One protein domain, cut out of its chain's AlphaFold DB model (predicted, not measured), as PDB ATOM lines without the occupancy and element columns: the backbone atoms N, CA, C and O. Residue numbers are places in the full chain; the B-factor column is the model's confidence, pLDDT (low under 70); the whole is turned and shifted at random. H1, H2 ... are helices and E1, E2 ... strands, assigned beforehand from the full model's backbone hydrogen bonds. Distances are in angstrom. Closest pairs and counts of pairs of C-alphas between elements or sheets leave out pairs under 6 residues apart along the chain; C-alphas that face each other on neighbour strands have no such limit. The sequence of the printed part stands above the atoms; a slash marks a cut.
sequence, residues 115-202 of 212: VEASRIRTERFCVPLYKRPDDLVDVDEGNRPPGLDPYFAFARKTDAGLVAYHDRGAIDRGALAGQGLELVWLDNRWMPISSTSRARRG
ATOM      1  N   VAL A 115      77.651 110.883 112.996       89.38
ATOM      2  CA  VAL A 115      77.659 109.433 112.742       89.38
ATOM      3  C   VAL A 115      76.272 108.832 112.941       89.38
ATOM      4  O   VAL A 115      75.513 109.253 113.817       89.38
ATOM      5  N   GLU A 116      75.942 107.823 112.139       91.44
ATOM      6  CA  GLU A 116      74.700 107.066 112.282       91.44
ATOM      7  C   GLU A 116      74.818 106.068 113.434       91.44
ATOM      8  O   GLU A 116      75.791 105.318 113.543       91.44
ATOM      9  N   ALA A 117      73.800 106.039 114.292       93.62
ATOM     10  CA  ALA A 117      73.778 105.161 115.448       93.62
ATOM     11  C   ALA A 117      72.375 104.631 115.768       93.62
ATOM     12  O   ALA A 117      71.346 105.240 115.454       93.62
ATOM     13  N   SER A 118      72.344 103.511 116.482       94.38
ATOM     14  CA  SER A 118      71.138 102.895 117.031       94.38
ATOM     15  C   SER A 118      71.259 102.713 118.541       94.38
ATOM     16  O   SER A 118      72.327 102.410 119.062       94.38
ATOM     17  N   ARG A 119      70.147 102.844 119.271       93.94
ATOM     18  CA  ARG A 119      70.097 102.469 120.699       93.94
ATOM     19  C   ARG A 119      70.052 100.955 120.916       93.94
ATOM     20  O   ARG A 119      70.318 100.492 122.015       93.94
ATOM     21  N   ILE A 120      69.699 100.199 119.879       93.94
ATOM     22  CA  ILE A 120      69.566  98.743 119.913       93.94
ATOM     23  C   ILE A 120      70.603  98.151 118.962       93.94
ATOM     24  O   ILE A 120      70.711  98.586 117.811       93.94
ATOM     25  N   ARG A 121      71.348  97.151 119.437       94.06
ATOM     26  CA  ARG A 121      72.306  96.411 118.614       94.06
ATOM     27  C   ARG A 121      71.579  95.694 117.477       94.06
ATOM     28  O   ARG A 121      70.585  95.015 117.709       94.06
ATOM     29  N   THR A 122      72.096  95.819 116.263       94.81
ATOM     30  CA  THR A 122      71.603  95.107 115.073       94.81
ATOM     31  C   THR A 122      72.786  94.581 114.264       94.81
ATOM     32  O   THR A 122      73.936  94.857 114.606       94.81
ATOM     33  N   GLU A 123      72.527  93.848 113.181       93.62
ATOM     34  CA  GLU A 123      73.582  93.429 112.246       93.62
ATOM     35  C   GLU A 123      74.321  94.631 111.648       93.62
ATOM     36  O   GLU A 123      75.548  94.630 111.580       93.62
ATOM     37  N   ARG A 124      73.585  95.696 111.292       93.00
ATOM     38  CA  ARG A 124      74.175  96.952 110.812       93.00
ATOM     39  C   ARG A 124      74.879  97.708 111.936       93.00
ATOM     40  O   ARG A 124      76.028  98.087 111.782       93.00
ATOM     41  N   PHE A 125      74.192  97.949 113.050       95.06
ATOM     42  CA  PHE A 125      74.711  98.721 114.183       95.06
ATOM     43  C   PHE A 125      75.289  97.783 115.243       95.06
ATOM     44  O   PHE A 125      74.590  97.391 116.183       95.06
ATOM     45  N   CYS A 126      76.554  97.400 115.070       92.75
ATOM     46  CA  CYS A 126      77.209  96.361 115.868       92.75
ATOM     47  C   CYS A 126      78.446  96.831 116.649       92.75
ATOM     48  O   CYS A 126      78.972  96.053 117.447       92.75
ATOM     49  N   VAL A 127      78.887  98.084 116.479       93.06
ATOM     50  CA  VAL A 127      80.053  98.640 117.187       93.06
ATOM     51  C   VAL A 127      79.598  99.480 118.386       93.06
ATOM     52  O   VAL A 127      78.935 100.491 118.182       93.06
ATOM     53  N   PRO A 128      79.931  99.119 119.635       93.69
ATOM     54  CA  PRO A 128      79.462  99.860 120.802       93.69
ATOM     55  C   PRO A 128      80.222 101.181 120.987       93.69
ATOM     56  O   PRO A 128      81.451 101.223 120.905       93.69
ATOM     57  N   LEU A 129      79.493 102.253 121.304       93.31
ATOM     58  CA  LEU A 129      80.042 103.482 121.875       93.31
ATOM     59  C   LEU A 129      79.795 103.464 123.385       93.31
ATOM     60  O   LEU A 129      78.650 103.554 123.827       93.31
ATOM     61  N   TYR A 130      80.859 103.339 124.172       94.81
ATOM     62  CA  TYR A 130      80.762 103.208 125.624       94.81
ATOM     63  C   TYR A 130      80.698 104.564 126.339       94.81
ATOM     64  O   TYR A 130      81.365 105.523 125.946       94.81
ATOM     65  N   LYS A 131      79.931 104.635 127.432       95.12
ATOM     66  CA  LYS A 131      80.093 105.680 128.454       95.12
ATOM     67  C   LYS A 131      81.360 105.424 129.269       95.12
ATOM     68  O   LYS A 131      81.897 104.317 129.252       95.12
ATOM     69  N   ARG A 132      81.810 106.436 130.018       95.06
ATOM     70  CA  ARG A 132      82.910 106.281 130.982       95.06
ATOM     71  C   ARG A 132      82.568 105.148 131.972       95.06
ATOM     72  O   ARG A 132      81.532 105.260 132.627       95.06
ATOM     73  N   PRO A 133      83.393 104.091 132.076       96.44
ATOM     74  CA  PRO A 133      83.225 103.047 133.085       96.44
ATOM     75  C   PRO A 133      83.460 103.595 134.500       96.44
ATOM     76  O   PRO A 133      84.325 104.453 134.688       96.44
ATOM     77  N   ASP A 134      82.733 103.080 135.494       95.31
ATOM     78  CA  ASP A 134      82.856 103.530 136.893       95.31
ATOM     79  C   ASP A 134      84.202 103.136 137.526       95.31
ATOM     80  O   ASP A 134      84.668 103.775 138.470       95.31
ATOM     81  N   ASP A 135      84.857 102.101 136.989       95.75
ATOM     82  CA  ASP A 135      86.187 101.666 137.413       95.75
ATOM     83  C   ASP A 135      87.331 102.457 136.745       95.75
ATOM     84  O   ASP A 135      88.484 102.261 137.123       95.75
ATOM     85  N   LEU A 136      87.050 103.373 135.803       97.06
ATOM     86  CA  LEU A 136      88.046 104.275 135.208       97.06
ATOM     87  C   LEU A 136      88.188 105.544 136.059       97.06
ATOM     88  O   LEU A 136      87.447 106.521 135.887       97.06
ATOM     89  N   VAL A 137      89.169 105.550 136.957       96.00
ATOM     90  CA  VAL A 137      89.386 106.619 137.942       96.00
ATOM     91  C   VAL A 137      90.549 107.533 137.562       96.00
ATOM     92  O   VAL A 137      91.471 107.113 136.863       96.00
ATOM     93  N   ASP A 138      90.493 108.786 138.015       94.44
ATOM     94  CA  ASP A 138      91.568 109.764 137.818       94.44
ATOM     95  C   ASP A 138      92.783 109.399 138.692       94.44
ATOM     96  O   ASP A 138      92.630 108.978 139.844       94.44
ATOM     97  N   VAL A 139      93.987 109.566 138.147       94.31
ATOM     98  CA  VAL A 139      95.254 109.314 138.844       94.31
ATOM     99  C   VAL A 139      96.035 110.608 139.005       94.31
ATOM    100  O   VAL A 139      96.254 111.344 138.042       94.31
ATOM    101  N   ASP A 140      96.504 110.846 140.222       92.50
ATOM    102  CA  ASP A 140      97.396 111.938 140.595       92.50
ATOM    103  C   ASP A 140      98.559 111.414 141.452       92.50
ATOM    104  O   ASP A 140      98.723 110.209 141.635       92.50
ATOM    105  N   GLU A 141      99.418 112.301 141.951       88.75
ATOM    106  CA  GLU A 141     100.555 111.885 142.785       88.75
ATOM    107  C   GLU A 141     100.140 111.292 144.140       88.75
ATOM    108  O   GLU A 141     100.908 110.540 144.732       88.75
ATOM    109  N   GLY A 142      98.932 111.589 144.628       91.62
ATOM    110  CA  GLY A 142      98.443 111.110 145.918       91.62
ATOM    111  C   GLY A 142      97.918 109.675 145.886       91.62
ATOM    112  O   GLY A 142      97.933 109.006 146.918       91.62
ATOM    113  N   ASN A 143      97.458 109.187 144.729       92.56
ATOM    114  CA  ASN A 143      96.867 107.849 144.599       92.56
ATOM    115  C   ASN A 143      97.611 106.901 143.637       92.56
ATOM    116  O   ASN A 143      97.223 105.736 143.517       92.56
ATOM    117  N   ARG A 144      98.664 107.367 142.954       94.25
ATOM    118  CA  ARG A 144      99.404 106.579 141.959       94.25
ATOM    119  C   ARG A 144     100.147 105.395 142.598       94.25
ATOM    120  O   ARG A 144     100.992 105.603 143.468       94.25
ATOM    121  N   PRO A 145      99.909 104.154 142.137       93.00
ATOM    122  CA  PRO A 145     100.644 102.995 142.622       93.00
ATOM    123  C   PRO A 145     102.072 102.960 142.044       93.00
ATOM    124  O   PRO A 145     102.300 103.429 140.920       93.00
ATOM    125  N   PRO A 146     103.040 102.358 142.760       90.81
ATOM    126  CA  PRO A 146     104.384 102.143 142.237       90.81
ATOM    127  C   PRO A 146     104.361 101.367 140.912       90.81
ATOM    128  O   PRO A 146     103.691 100.343 140.796       90.81
ATOM    129  N   GLY A 147     105.106 101.847 139.914       89.00
ATOM    130  CA  GLY A 147     105.230 101.198 138.603       89.00
ATOM    131  C   GLY A 147     104.170 101.586 137.567       89.00
ATOM    132  O   GLY A 147     104.312 101.209 136.405       89.00
ATOM    133  N   LEU A 148     103.145 102.367 137.929       91.25
ATOM    134  CA  LEU A 148     102.234 102.941 136.936       91.25
ATOM    135  C   LEU A 148     102.885 104.149 136.256       91.25
ATOM    136  O   LEU A 148     103.220 105.130 136.923       91.25
ATOM    137  N   ASP A 149     103.000 104.081 134.929       91.50
ATOM    138  CA  ASP A 149     103.617 105.120 134.101       91.50
ATOM    139  C   ASP A 149     103.083 106.522 134.465       91.50
ATOM    140  O   ASP A 149     101.865 106.738 134.374       91.50
ATOM    141  N   PRO A 150     103.955 107.474 134.871       91.56
ATOM    142  CA  PRO A 150     103.596 108.857 135.191       91.56
ATOM    143  C   PRO A 150     102.726 109.552 134.138       91.56
ATOM    144  O   PRO A 150     101.938 110.430 134.484       91.56
ATOM    145  N   TYR A 151     102.823 109.137 132.873       90.94
ATOM    146  CA  TYR A 151     102.006 109.648 131.779       90.94
ATOM    147  C   TYR A 151     100.505 109.366 131.953       90.94
ATOM    148  O   TYR A 151      99.666 110.153 131.507       90.94
ATOM    149  N   PHE A 152     100.128 108.262 132.606       92.25
ATOM    150  CA  PHE A 152      98.721 107.918 132.770       92.25
ATOM    151  C   PHE A 152      98.018 108.851 133.754       92.25
ATOM    152  O   PHE A 152      98.323 108.867 134.944       92.25
ATOM    153  N   ALA A 153      97.018 109.578 133.251       93.88
ATOM    154  CA  ALA A 153      96.089 110.373 134.055       93.88
ATOM    155  C   ALA A 153      94.879 109.565 134.563       93.88
ATOM    156  O   ALA A 153      94.078 110.084 135.335       93.88
ATOM    157  N   PHE A 154      94.732 108.311 134.122       95.94
ATOM    158  CA  PHE A 154      93.635 107.429 134.508       95.94
ATOM    159  C   PHE A 154      94.135 106.004 134.746       95.94
ATOM    160  O   PHE A 154      95.085 105.557 134.102       95.94
ATOM    161  N   ALA A 155      93.454 105.277 135.626       96.12
ATOM    162  CA  ALA A 155      93.714 103.872 135.911       96.12
ATOM    163  C   ALA A 155      92.409 103.111 136.138       96.12
ATOM    164  O   ALA A 155      91.353 103.695 136.387       96.12
ATOM    165  N   ARG A 156      92.493 101.784 136.055       96.62
ATOM    166  CA  ARG A 156      91.412 100.877 136.418       96.62
ATOM    167  C   ARG A 156      91.462 100.596 137.908       96.62
ATOM    168  O   ARG A 156      92.491 100.153 138.415       96.62
ATOM    169  N   LYS A 157      90.346 100.802 138.597       96.69
ATOM    170  CA  LYS A 157      90.175 100.416 139.993       96.69
ATOM    171  C   LYS A 157      89.829  98.931 140.088       96.69
ATOM    172  O   LYS A 157      88.868  98.470 139.483       96.69
ATOM    173  N   THR A 158      90.603  98.195 140.876       94.69
ATOM    174  CA  THR A 158      90.366  96.783 141.204       94.69
ATOM    175  C   THR A 158      90.435  96.582 142.715       94.69
ATOM    176  O   THR A 158      90.898  97.471 143.435       94.69
ATOM    177  N   ASP A 159      90.037  95.408 143.201       93.31
ATOM    178  CA  ASP A 159      90.155  95.061 144.624       93.31
ATOM    179  C   ASP A 159      91.617  95.030 145.103       93.31
ATOM    180  O   ASP A 159      91.898  95.297 146.268       93.31
ATOM    181  N   ALA A 160      92.562  94.768 144.193       90.62
ATOM    182  CA  ALA A 160      94.000  94.776 144.462       90.62
ATOM    183  C   ALA A 160      94.642  96.176 144.350       90.62
ATOM    184  O   ALA A 160      95.846  96.317 144.551       90.62
ATOM    185  N   GLY A 161      93.859  97.211 144.018       92.12
ATOM    186  CA  GLY A 161      94.332  98.580 143.818       92.12
ATOM    187  C   GLY A 161      94.198  99.069 142.376       92.12
ATOM    188  O   GLY A 161      93.401  98.552 141.587       92.12
ATOM    189  N   LEU A 162      94.949 100.122 142.044       95.69
ATOM    190  CA  LEU A 162      94.919 100.751 140.724       95.69
ATOM    191  C   LEU A 162      95.875 100.044 139.758       95.69
ATOM    192  O   LEU A 162      97.019  99.763 140.100       95.69
ATOM    193  N   VAL A 163      95.414  99.792 138.536       95.38
ATOM    194  CA  VAL A 163      96.215  99.182 137.462       95.38
ATOM    195  C   VAL A 163      96.004  99.921 136.142       95.38
ATOM    196  O   VAL A 163      95.048 100.683 135.997       95.38
ATOM    197  N   ALA A 164      96.876  99.705 135.156       95.31
ATOM    198  CA  ALA A 164      96.665 100.246 133.813       95.31
ATOM    199  C   ALA A 164      95.297  99.805 133.255       95.31
ATOM    200  O   ALA A 164      94.874  98.659 133.443       95.31
ATOM    201  N   TYR A 165      94.592 100.724 132.591       96.62
ATOM    202  CA  TYR A 165      93.284 100.413 132.017       96.62
ATOM    203  C   TYR A 165      93.406  99.489 130.800       96.62
ATOM    204  O   TYR A 165      94.474  99.358 130.203       96.62
ATOM    205  N   HIS A 166      92.297  98.850 130.422       96.38
ATOM    206  CA  HIS A 166      92.233  98.046 129.207       96.38
ATOM    207  C   HIS A 166      92.650  98.863 127.981       96.38
ATOM    208  O   HIS A 166      92.146  99.965 127.760       96.38
ATOM    209  N   ASP A 167      93.543  98.300 127.166       94.94
ATOM    210  CA  ASP A 167      93.903  98.892 125.883       94.94
ATOM    211  C   ASP A 167      92.754  98.778 124.863       94.94
ATOM    212  O   ASP A 167      91.744  98.090 125.071       94.94
ATOM    213  N   ARG A 168      92.920  99.447 123.715       93.25
ATOM    214  CA  ARG A 168      91.914  99.433 122.647       93.25
ATOM    215  C   ARG A 168      91.600  98.018 122.155       93.25
ATOM    216  O   ARG A 168      90.441  97.716 121.886       93.25
ATOM    217  N   GLY A 169      92.608  97.154 122.043       93.81
ATOM    218  CA  GLY A 169      92.438  95.789 121.554       93.81
ATOM    219  C   GLY A 169      91.648  94.913 122.526       93.81
ATOM    220  O   GLY A 169      90.806  94.130 122.097       93.81
ATOM    221  N   ALA A 170      91.885  95.050 123.828       95.94
ATOM    222  CA  ALA A 170      91.152  94.354 124.876       95.94
ATOM    223  C   ALA A 170      89.685  94.801 124.918       95.94
ATOM    224  O   ALA A 170      88.794  93.954 124.989       95.94
ATOM    225  N   ILE A 171      89.423  96.107 124.801       95.19
ATOM    226  CA  ILE A 171      88.057  96.649 124.731       95.19
ATOM    227  C   ILE A 171      87.332  96.130 123.484       95.19
ATOM    228  O   ILE A 171      86.224  95.612 123.602       95.19
ATOM    229  N   ASP A 172      87.972  96.178 122.311       90.81
ATOM    230  CA  ASP A 172      87.397  95.668 121.057       90.81
ATOM    231  C   ASP A 172      87.132  94.147 121.103       90.81
ATOM    232  O   ASP A 172      86.228  93.661 120.422       90.81
ATOM    233  N   ARG A 173      87.894  93.390 121.907       94.19
ATOM    234  CA  ARG A 173      87.675  91.954 122.173       94.19
ATOM    235  C   ARG A 173      86.652  91.676 123.281       94.19
ATOM    236  O   ARG A 173      86.424  90.515 123.606       94.19
ATOM    237  N   GLY A 174      86.017  92.708 123.836       93.88
ATOM    238  CA  GLY A 174      84.901  92.565 124.766       93.88
ATOM    239  C   GLY A 174      85.248  92.704 126.247       93.88
ATOM    240  O   GLY A 174      84.454  92.271 127.072       93.88
ATOM    241  N   ALA A 175      86.368  93.338 126.618       95.62
ATOM    242  CA  ALA A 175      86.695  93.585 128.033       95.62
ATOM    243  C   ALA A 175      85.603  94.364 128.802       95.62
ATOM    244  O   ALA A 175      85.496  94.236 130.018       95.62
ATOM    245  N   LEU A 176      84.778  95.145 128.092       96.00
ATOM    246  CA  LEU A 176      83.654  95.908 128.651       96.00
ATOM    247  C   LEU A 176      82.276  95.297 128.341       96.00
ATOM    248  O   LEU A 176      81.247  95.888 128.668       96.00
ATOM    249  N   ALA A 177      82.230  94.133 127.686       93.38
ATOM    250  CA  ALA A 177      80.975  93.521 127.273       93.38
ATOM    251  C   ALA A 177      80.130  93.099 128.486       93.38
ATOM    252  O   ALA A 177      80.646  92.576 129.472       93.38
ATOM    253  N   GLY A 178      78.814  93.313 128.400       92.12
ATOM    254  CA  GLY A 178      77.865  92.895 129.438       92.12
ATOM    255  C   GLY A 178      77.789  93.820 130.656       92.12
ATOM    256  O   GLY A 178      77.029  93.538 131.575       92.12
ATOM    257  N   GLN A 179      78.520  94.938 130.659       93.94
ATOM    258  CA  GLN A 179      78.505  95.912 131.758       93.94
ATOM    259  C   GLN A 179      77.417  96.995 131.607       93.94
ATOM    260  O   GLN A 179      77.303  97.879 132.454       93.94
ATOM    261  N   GLY A 180      76.623  96.971 130.527       94.31
ATOM    262  CA  GLY A 180      75.582  97.978 130.270       94.31
ATOM    263  C   GLY A 180      76.155  99.386 130.063       94.31
ATOM    264  O   GLY A 180      75.555 100.389 130.466       94.31
ATOM    265  N   LEU A 181      77.359  99.457 129.495       96.00
ATOM    266  CA  LEU A 181      78.082 100.702 129.253       96.00
ATOM    267  C   LEU A 181      77.774 101.296 127.873       96.00
ATOM    268  O   LEU A 181      78.189 102.416 127.585       96.00
ATOM    269  N   GLU A 182      77.075 100.569 127.009       95.06
ATOM    270  CA  GLU A 182      76.772 100.975 125.643       95.06
ATOM    271  C   GLU A 182      75.771 102.142 125.627       95.06
ATOM    272  O   GLU A 182      74.601 101.989 125.971       95.06
ATOM    273  N   LEU A 183      76.222 103.324 125.199       93.94
ATOM    274  CA  LEU A 183      75.358 104.485 124.965       93.94
ATOM    275  C   LEU A 183      74.519 104.290 123.701       93.94
ATOM    276  O   LEU A 183      73.315 104.554 123.692       93.94
ATOM    277  N   VAL A 184      75.184 103.858 122.628       94.81
ATOM    278  CA  VAL A 184      74.628 103.571 121.303       94.81
ATOM    279  C   VAL A 184      75.525 102.569 120.571       94.81
ATOM    280  O   VAL A 184      76.652 102.298 120.986       94.81
ATOM    281  N   TRP A 185      75.031 102.058 119.450       93.88
ATOM    282  CA  TRP A 185      75.729 101.180 118.527       93.88
ATOM    283  C   TRP A 185      75.911 101.887 117.185       93.88
ATOM    284  O   TRP A 185      74.937 102.365 116.605       93.88
ATOM    285  N   LEU A 186      77.145 101.958 116.705       93.44
ATOM    286  CA  LEU A 186      77.553 102.554 115.436       93.44
ATOM    287  C   LEU A 186      77.582 101.491 114.333       93.44
ATOM    288  O   LEU A 186      77.706 100.293 114.615       93.44
ATOM    289  N   ASP A 187      77.462 101.930 113.078       91.12
ATOM    290  CA  ASP A 187      77.484 101.030 111.917       91.12
ATOM    291  C   ASP A 187      78.890 100.633 111.452       91.12
ATOM    292  O   ASP A 187      79.058  99.649 110.734       91.12
ATOM    293  N   ASN A 188      79.914 101.357 111.896       84.00
ATOM    294  CA  ASN A 188      81.301 101.046 111.604       84.00
ATOM    295  C   ASN A 188      82.230 101.475 112.754       84.00
ATOM    296  O   ASN A 188      81.844 102.208 113.664       84.00
ATOM    297  N   ARG A 189      83.469 100.965 112.730       75.56
ATOM    298  CA  ARG A 189      84.495 101.235 113.755       75.56
ATOM    299  C   ARG A 189      85.267 102.535 113.506       75.56
ATOM    300  O   ARG A 189      86.007 102.981 114.377       75.56
ATOM    301  N   TRP A 190      85.120 103.120 112.321       67.56
ATOM    302  CA  TRP A 190      85.844 104.311 111.914       67.56
ATOM    303  C   TRP A 190      85.141 105.557 112.438       67.56
ATOM    304  O   TRP A 190      84.220 106.104 111.839       67.56
ATOM    305  N   MET A 191      85.626 106.022 113.579       63.41
ATOM    306  CA  MET A 191      85.315 107.343 114.091       63.41
ATOM    307  C   MET A 191      86.515 108.241 113.775       63.41
ATOM    308  O   MET A 191      87.641 107.850 114.104       63.41
ATOM    309  N   PRO A 192      86.326 109.402 113.118       60.09
ATOM    310  CA  PRO A 192      87.405 110.364 112.936       60.09
ATOM    311  C   PRO A 192      88.054 110.684 114.283       60.09
ATOM    312  O   PRO A 192      87.381 110.668 115.316       60.09
ATOM    313  N   ILE A 193      89.356 110.980 114.277       58.72
ATOM    314  CA  ILE A 193      90.078 111.412 115.479       58.72
ATOM    315  C   ILE A 193      89.580 112.818 115.847       58.72
ATOM    316  O   ILE A 193      90.161 113.838 115.492       58.72
ATOM    317  N   SER A 194      88.451 112.849 116.540       55.69
ATOM    318  CA  SER A 194      87.808 114.013 117.130       55.69
ATOM    319  C   SER A 194      87.311 113.581 118.501       55.69
ATOM    320  O   SER A 194      86.644 112.554 118.621       55.69
ATOM    321  N   SER A 195      87.626 114.344 119.543       49.84
ATOM    322  CA  SER A 195      87.252 114.014 120.926       49.84
ATOM    323  C   SER A 195      85.737 114.001 121.181       49.84
ATOM    324  O   SER A 195      85.299 113.442 122.183       49.84
ATOM    325  N   THR A 196      84.943 114.576 120.272       53.75
ATOM    326  CA  THR A 196      83.483 114.687 120.367       53.75
ATOM    327  C   THR A 196      82.848 114.351 119.025       53.75
ATOM    328  O   THR A 196      83.399 114.693 117.983       53.75
ATOM    329  N   SER A 197      81.678 113.713 119.030       60.34
ATOM    330  CA  SER A 197      80.891 113.458 117.821       60.34
ATOM    331  C   SER A 197      79.402 113.437 118.134       60.34
ATOM    332  O   SER A 197      78.994 113.090 119.246       60.34
ATOM    333  N   ARG A 198      78.584 113.735 117.125       76.31
ATOM    334  CA  ARG A 198      77.127 113.720 117.230       76.31
ATOM    335  C   ARG A 198      76.561 112.443 116.622       76.31
ATOM    336  O   ARG A 198      76.662 112.221 115.419       76.31
ATOM    337  N   ALA A 199      75.913 111.622 117.440       67.56
ATOM    338  CA  ALA A 199      75.193 110.447 116.966       67.56
ATOM    339  C   ALA A 199      73.772 110.827 116.514       67.56
ATOM    340  O   ALA A 199      72.973 111.321 117.319       67.56
ATOM    341  N   ARG A 200      73.428 110.581 115.246       76.19
ATOM    342  CA  ARG A 200      72.049 110.672 114.745       76.19
ATOM    343  C   ARG A 200      71.368 109.311 114.836       76.19
ATOM    344  O   ARG A 200      71.991 108.271 114.650       76.19
ATOM    345  N   ARG A 201      70.065 109.323 115.133       70.12
ATOM    346  CA  ARG A 201      69.245 108.109 115.074       70.12
ATOM    347  C   ARG A 201      69.064 107.717 113.614       70.12
ATOM    348  O   ARG A 201      68.384 108.437 112.885       70.12
ATOM    349  N   GLY A 202      69.576 106.548 113.245       57.66
ATOM    350  CA  GLY A 202      69.227 105.936 111.971       57.66
ATOM    351  C   GLY A 202      67.728 105.654 111.939       57.66
ATOM    352  O   GLY A 202      67.235 104.802 112.679       57.66
TER     353      GLY A 202
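AT A GLANCE: This is residues 115 to 202 of the 212 residues of the protein "MltA protein" of Nitratireductor aquibiodomus RA22 (UniProt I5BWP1). With little regular structure, two small sheets sit at opposite ends of an elongated domain, loops joining them and short helix H1 between. The larger, mixed sheet runs E2, E6, E1, E7; the smaller, E3, E4, E5, is a meander, each strand antiparallel to the one before. The printed part has 88 residues, under half of them in named elements, which are mostly strand and run E1 E2 E3 E4 E5 H1 E6 E7 along the chain; the whole is loose, radius of gyration of the C-alphas 15.4 A, spans 46 by 26 by 19 A.

IN THESE COORDINATES: Find C-alpha 115 at (77.659, 109.433, 112.742), where E1, residues 115 to 118, begins. Its sheet adds E6, 182 to 186, 10.4 A long, E2, 127 to 130, and E7, 198 to 201, ending at (69.245, 108.109, 115.074). Look farther for E3, 136 to 138, E4, 154 to 158, 13.0 A long, E5, 161 to 163, and H1, 168 to 172.

HOW THE PARTS SIT: E6 is antiparallel to E2, N 129 and O 184 2.9 A apart, and to E1, N 118 and O 185 2.8 A. E1 and E7 are parallel, N 117 and O 200 2.9 A. Hairpins E3 and E4, E4 and E5 show N 137 and O 155, 2.9 A, and N 156 and O 163, 2.8 A. H1 has its O i to N i+4 pair within hydrogen-bond range and is on neither sheet.

THE WHOLE: The farthest C-alphas, Pro 146 and Gly 202, are 46.5 A apart. The printed part has no cut; links E3 to E4 and E6 to E7 are long. Residues 190 to 197, 199 and 202 have pLDDT under 70.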